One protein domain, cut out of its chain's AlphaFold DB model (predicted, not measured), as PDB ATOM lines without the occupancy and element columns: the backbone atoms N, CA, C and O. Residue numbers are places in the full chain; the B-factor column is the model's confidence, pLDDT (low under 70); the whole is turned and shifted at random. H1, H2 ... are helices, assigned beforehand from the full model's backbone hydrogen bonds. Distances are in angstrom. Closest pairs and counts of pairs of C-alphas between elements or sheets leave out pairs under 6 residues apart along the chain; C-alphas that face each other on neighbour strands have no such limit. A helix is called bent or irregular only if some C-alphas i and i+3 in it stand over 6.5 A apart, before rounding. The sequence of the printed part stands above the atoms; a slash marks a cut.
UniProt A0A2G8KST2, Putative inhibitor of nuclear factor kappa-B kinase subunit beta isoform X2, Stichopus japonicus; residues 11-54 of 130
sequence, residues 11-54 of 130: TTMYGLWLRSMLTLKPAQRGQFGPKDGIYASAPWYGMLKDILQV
ATOM      1  N   THR A  11      11.081  33.245 -46.525       85.50
ATOM      2  CA  THR A  11      11.761  32.016 -46.090       85.50
ATOM      3  C   THR A  11      12.996  32.294 -45.233       85.50
ATOM      4  O   THR A  11      13.187  31.645 -44.208       85.50
ATOM      5  N   THR A  12      13.827  33.266 -45.608       85.31
ATOM      6  CA  THR A  12      15.023  33.649 -44.845       85.31
ATOM      7  C   THR A  12      14.634  34.298 -43.523       85.31
ATOM      8  O   THR A  12      15.214  33.971 -42.486       85.31
ATOM      9  N   MET A  13      13.619  35.166 -43.531       85.38
ATOM     10  CA  MET A  13      13.159  35.839 -42.315       85.38
ATOM     11  C   MET A  13      12.569  34.838 -41.310       85.38
ATOM     12  O   MET A  13      13.003  34.795 -40.158       85.38
ATOM     13  N   TYR A  14      11.660  33.964 -41.754       89.50
ATOM     14  CA  TYR A  14      11.129  32.885 -40.918       89.50
ATOM     15  C   TYR A  14      12.207  31.882 -40.509       89.50
ATOM     16  O   TYR A  14      12.199  31.418 -39.375       89.50
ATOM     17  N   GLY A  15      13.165  31.568 -41.382       90.94
ATOM     18  CA  GLY A  15      14.276  30.674 -41.060       90.94
ATOM     19  C   GLY A  15      15.134  31.201 -39.909       90.94
ATOM     20  O   GLY A  15      15.471  30.453 -38.991       90.94
ATOM     21  N   LEU A  16      15.451  32.497 -39.911       88.88
ATOM     22  CA  LEU A  16      16.164  33.147 -38.810       88.88
ATOM     23  C   LEU A  16      15.318  33.203 -37.529       88.88
ATOM     24  O   LEU A  16      15.828  32.907 -36.446       88.88
ATOM     25  N   TRP A  17      14.025  33.509 -37.650       91.38
ATOM     26  CA  TRP A  17      13.105  33.504 -36.514       91.38
ATOM     27  C   TRP A  17      12.986  32.111 -35.872       91.38
ATOM     28  O   TRP A  17      13.132  31.963 -34.658       91.38
ATOM     29  N   LEU A  18      12.825  31.061 -36.683       92.81
ATOM     30  CA  LEU A  18      12.764  29.673 -36.222       92.81
ATOM     31  C   LEU A  18      14.065  29.242 -35.549       92.81
ATOM     32  O   LEU A  18      14.015  28.590 -34.513       92.81
ATOM     33  N   ARG A  19      15.231  29.636 -36.072       90.25
ATOM     34  CA  ARG A  19      16.520  29.369 -35.407       90.25
ATOM     35  C   ARG A  19      16.571  29.981 -34.003       90.25
ATOM     36  O   ARG A  19      17.054  29.330 -33.078       90.25
ATOM     37  N   SER A  20      16.019  31.183 -33.821       89.12
ATOM     38  CA  SER A  20      15.885  31.826 -32.504       89.12
ATOM     39  C   SER A  20      14.985  31.014 -31.563       89.12
ATOM     40  O   SER A  20      15.358  30.721 -30.424       89.12
ATOM     41  N   MET A  21      13.812  30.600 -32.046       92.19
ATOM     42  CA  MET A  21      12.785  29.932 -31.235       92.19
ATOM     43  C   MET A  21      13.076  28.457 -30.946       92.19
ATOM     44  O   MET A  21      12.719  27.954 -29.881       92.19
ATOM     45  N   LEU A  22      13.756  27.768 -31.860       93.50
ATOM     46  CA  LEU A  22      14.095  26.346 -31.763       93.50
ATOM     47  C   LEU A  22      15.499  26.109 -31.194       93.50
ATOM     48  O   LEU A  22      16.021  24.996 -31.243       93.50
ATOM     49  N   THR A  23      16.124  27.139 -30.620       92.06
ATOM     50  CA  THR A  23      17.383  26.973 -29.895       92.06
ATOM     51  C   THR A  23      17.172  26.063 -28.678       92.06
ATOM     52  O   THR A  23      16.301  26.298 -27.831       92.06
ATOM     53  N   LEU A  24      17.999  25.014 -28.586       91.19
ATOM     54  CA  LEU A  24      17.913  23.995 -27.536       91.19
ATOM     55  C   LEU A  24      18.178  24.575 -26.137       91.19
ATOM     56  O   LEU A  24      17.533  24.186 -25.170       91.19
ATOM     57  N   LYS A  25      19.110  25.530 -26.035       91.81
ATOM     58  CA  LYS A  25      19.501  26.179 -24.776       91.81
ATOM     59  C   LYS A  25      18.402  27.147 -24.302       91.81
ATOM     60  O   LYS A  25      18.192  28.159 -24.972       91.81
ATOM     61  N   PRO A  26      17.766  26.924 -23.134       88.50
ATOM     62  CA  PRO A  26      16.639  27.745 -22.680       88.50
ATOM     63  C   PRO A  26      16.972  29.235 -22.547       88.50
ATOM     64  O   PRO A  26      16.213  30.074 -23.011       88.50
ATOM     65  N   ALA A  27      18.145  29.567 -21.995       88.81
ATOM     66  CA  ALA A  27      18.567  30.956 -21.786       88.81
ATOM     67  C   ALA A  27      18.861  31.726 -23.088       88.81
ATOM     68  O   ALA A  27      18.879  32.952 -23.091       88.81
ATOM     69  N   GLN A  28      19.121  31.016 -24.189       88.00
ATOM     70  CA  GLN A  28      19.431  31.616 -25.492       88.00
ATOM     71  C   GLN A  28      18.225  31.612 -26.436       88.00
ATOM     72  O   GLN A  28      18.241  32.290 -27.463       88.00
ATOM     73  N   ARG A  29      17.174  30.863 -26.094       90.56
ATOM     74  CA  ARG A  29      15.959  30.779 -26.892       90.56
ATOM     75  C   ARG A  29      15.288  32.145 -26.980       90.56
ATOM     76  O   ARG A  29      15.087  32.818 -25.975       90.56
ATOM     77  N   GLY A  30      14.936  32.540 -28.199       87.62
ATOM     78  CA  GLY A  30      14.223  33.784 -28.469       87.62
ATOM     79  C   GLY A  30      15.057  35.061 -28.288       87.62
ATOM     80  O   GLY A  30      14.518  36.163 -28.385       87.62
ATOM     81  N   GLN A  31      16.362  34.942 -28.025       86.19
ATOM     82  CA  GLN A  31      17.254  36.088 -27.794       86.19
ATOM     83  C   GLN A  31      17.811  36.697 -29.087       86.19
ATOM     84  O   GLN A  31      18.456  37.746 -29.046       86.19
ATOM     85  N   PHE A  32      17.590  36.043 -30.230       79.25
ATOM     86  CA  PHE A  32      17.970  36.565 -31.537       79.25
ATOM     87  C   PHE A  32      16.839  37.430 -32.103       79.25
ATOM     88  O   PHE A  32      15.704  36.963 -32.224       79.25
ATOM     89  N   GLY A  33      17.174  38.678 -32.431       72.75
ATOM     90  CA  GLY A  33      16.266  39.700 -32.944       72.75
ATOM     91  C   GLY A  33      16.746  41.109 -32.571       72.75
ATOM     92  O   GLY A  33      17.755  41.244 -31.870       72.75
ATOM     93  N   PRO A  34      16.040  42.157 -33.024       68.69
ATOM     94  CA  PRO A  34      16.305  43.533 -32.613       68.69
ATOM     95  C   PRO A  34      16.151  43.660 -31.095       68.69
ATOM     96  O   PRO A  34      15.158  43.201 -30.530       68.69
ATOM     97  N   LYS A  35      17.133  44.271 -30.428       71.75
ATOM     98  CA  LYS A  35      17.104  44.499 -28.969       71.75
ATOM     99  C   LYS A  35      16.641  45.906 -28.602       71.75
ATOM    100  O   LYS A  35      16.743  46.310 -27.446       71.75
ATOM    101  N   ASP A  36      16.105  46.623 -29.579       70.25
ATOM    102  CA  ASP A  36      15.812  48.040 -29.473       70.25
ATOM    103  C   ASP A  36      14.299  48.257 -29.319       70.25
ATOM    104  O   ASP A  36      13.476  47.559 -29.918       70.25
ATOM    105  N   GLY A  37      13.916  49.245 -28.508       69.25
ATOM    106  CA  GLY A  37      12.521  49.651 -28.323       69.25
ATOM    107  C   GLY A  37      11.701  48.763 -27.378       69.25
ATOM    108  O   GLY A  37      12.222  48.109 -26.476       69.25
ATOM    109  N   ILE A  38      10.377  48.767 -27.570       68.62
ATOM    110  CA  ILE A  38       9.378  48.171 -26.654       68.62
ATOM    111  C   ILE A  38       9.539  46.640 -26.520       68.62
ATOM    112  O   ILE A  38       9.079  46.048 -25.548       68.62
ATOM    113  N   TYR A  39      10.226  45.994 -27.468       70.38
ATOM    114  CA  TYR A  39      10.406  44.539 -27.521       70.38
ATOM    115  C   TYR A  39      11.794  44.062 -27.077       70.38
ATOM    116  O   TYR A  39      12.127  42.901 -27.292       70.38
ATOM    117  N   ALA A  40      12.587  44.909 -26.412       73.44
ATOM    118  CA  ALA A  40      13.916  44.541 -25.918       73.44
ATOM    119  C   ALA A  40      13.914  43.289 -25.011       73.44
ATOM    120  O   ALA A  40      14.869  42.515 -25.015       73.44
ATOM    121  N   SER A  41      12.825  43.056 -24.266       76.19
ATOM    122  CA  SER A  41      12.636  41.870 -23.414       76.19
ATOM    123  C   SER A  41      12.202  40.610 -24.178       76.19
ATOM    124  O   SER A  41      12.314  39.507 -23.644       76.19
ATOM    125  N   ALA A  42      11.738  40.747 -25.424       83.94
ATOM    126  CA  ALA A  42      11.318  39.648 -26.292       83.94
ATOM    127  C   ALA A  42      11.742  39.886 -27.761       83.94
ATOM    128  O   ALA A  42      10.882  40.099 -28.625       83.94
ATOM    129  N   PRO A  43      13.053  39.809 -28.080       86.81
ATOM    130  CA  PRO A  43      13.575  40.102 -29.422       86.81
ATOM    131  C   PRO A  43      12.956  39.238 -30.531       86.81
ATOM    132  O   PRO A  43      12.694  39.715 -31.634       86.81
ATOM    133  N   TRP A  44      12.655  37.972 -30.225       87.62
ATOM    134  CA  TRP A  44      11.961  37.057 -31.135       87.62
ATOM    135  C   TRP A  44      10.571  37.546 -31.552       87.62
ATOM    136  O   TRP A  44      10.146  37.288 -32.679       87.62
ATOM    137  N   TYR A  45       9.851  38.231 -30.657       89.19
ATOM    138  CA  TYR A  45       8.517  38.747 -30.941       89.19
ATOM    139  C   TYR A  45       8.602  40.020 -31.776       89.19
ATOM    140  O   TYR A  45       7.834  40.171 -32.720       89.19
ATOM    141  N   GLY A  46       9.579  40.889 -31.490       87.81
ATOM    142  CA  GLY A  46       9.891  42.032 -32.352       87.81
ATOM    143  C   GLY A  46      10.175  41.584 -33.788       87.81
ATOM    144  O   GLY A  46       9.541  42.063 -34.721       87.81
ATOM    145  N   MET A  47      11.021  40.563 -33.952       87.25
ATOM    146  CA  MET A  47      11.302  39.971 -35.261       87.25
ATOM    147  C   MET A  47      10.056  39.373 -35.932       87.25
ATOM    148  O   MET A  47       9.860  39.562 -37.128       87.25
ATOM    149  N   LEU A  48       9.198  38.664 -35.186       89.50
ATOM    150  CA  LEU A  48       7.944  38.130 -35.728       89.50
ATOM    151  C   LEU A  48       7.007  39.248 -36.188       89.50
ATOM    152  O   LEU A  48       6.416  39.154 -37.258       89.50
ATOM    153  N   LYS A  49       6.883  40.308 -35.389       86.81
ATOM    154  CA  LYS A  49       6.060  41.467 -35.721       86.81
ATOM    155  C   LYS A  49       6.556  42.138 -36.999       86.81
ATOM    156  O   LYS A  49       5.740  42.432 -37.866       86.81
ATOM    157  N   ASP A  50       7.868  42.306 -37.139       85.56
ATOM    158  CA  ASP A  50       8.475  42.847 -38.354       85.56
ATOM    159  C   ASP A  50       8.173  41.962 -39.569       85.56
ATOM    160  O   ASP A  50       7.810  42.485 -40.616       85.56
ATOM    161  N   ILE A  51       8.263  40.631 -39.430       87.50
ATOM    162  CA  ILE A  51       7.906  39.676 -40.495       87.50
ATOM    163  C   ILE A  51       6.436  39.816 -40.895       87.50
ATOM    164  O   ILE A  51       6.125  39.827 -42.079       87.50
ATOM    165  N   LEU A  52       5.526  39.934 -39.928       87.25
ATOM    166  CA  LEU A  52       4.087  40.030 -40.191       87.25
ATOM    167  C   LEU A  52       3.671  41.362 -40.832       87.25
ATOM    168  O   LEU A  52       2.605  41.438 -41.435       87.25
ATOM    169  N   GLN A  53       4.482  42.412 -40.699       85.56
ATOM    170  CA  GLN A  53       4.227  43.716 -41.322       85.56
ATOM    171  C   GLN A  53       4.700  43.797 -42.776       85.56
ATOM    172  O   GLN A  53       4.424  44.779 -43.466       85.56
ATOM    173  N   VAL A  54       5.407  42.776 -43.249       85.44
ATOM    174  CA  VAL A  54       5.876  42.709 -44.624       85.44
ATOM    175  C   VAL A  54       4.712  42.426 -45.574       85.44
ATOM    176  O   VAL A  54       3.923  41.507 -45.365       85.44
TER     177      VAL A  54
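Overview. This is residues 11 to 54 of the 130 residues of the protein "Putative inhibitor of nuclear factor kappa-B kinase subunit beta isoform X2" of Stichopus japonicus (UniProt A0A2G8KST2). Two short helices, H1 and H2, lie side by side and run opposite ways as a helical hairpin, and a long looping link joins them. The link first swings out beyond the end of H1, turns near Lys 25 and Pro 26 and folds back, and then makes a second loop, near residues 34 to 41, on the side of H2 away from H1. The printed part has 44 residues with two named helices, H1 then H2, and no named strand; its class is all helix, though under half of the residues, 21 of 44, are in named elements. The whole is compact, with a radius of gyration of the C-alphas of 9.9 A, and flat, spanning 29 by 25 by 10 A.

Along the chain. H1 holds residues 11 to 21 and measures 15.0 A from its first C-alpha, at (11.761, 32.016, -46.090), to its last. Residues 22 to 42 follow with no named element; C-alpha 25 is at (19.501, 26.179, -24.776). H2 holds residues 43 to 52, is 14.4 A long from first to last C-alpha, and ends with C-alpha 52 at (4.087, 40.030, -40.191).

Arrangement. H1 and H2 touch, with 7 pairs of C-alphas within 8 A. Their closest C-alphas are those of Trp 17 and Trp 44, 6.5 A apart. Their centres are 10.1 A apart. Their lines stand at a shallow tilt of 26 degrees, and they run opposite ways, as a helical hairpin. In H1 and H2 every O i to N i+4 pair is within hydrogen-bond range. Neither helix is bent or irregular.

Size, cuts and confidence. The two C-alphas farthest apart are those of Lys 25 and Val 54, at 29.2 A, while the first and last printed C-alphas, of Thr 11 and Val 54, are 12.3 A apart. The printed part has no cut. The link from H1 to H2, 21 residues, is long. The mean pLDDT of the printed part is 84.8, and residues 34, 37 and 38 are under 70.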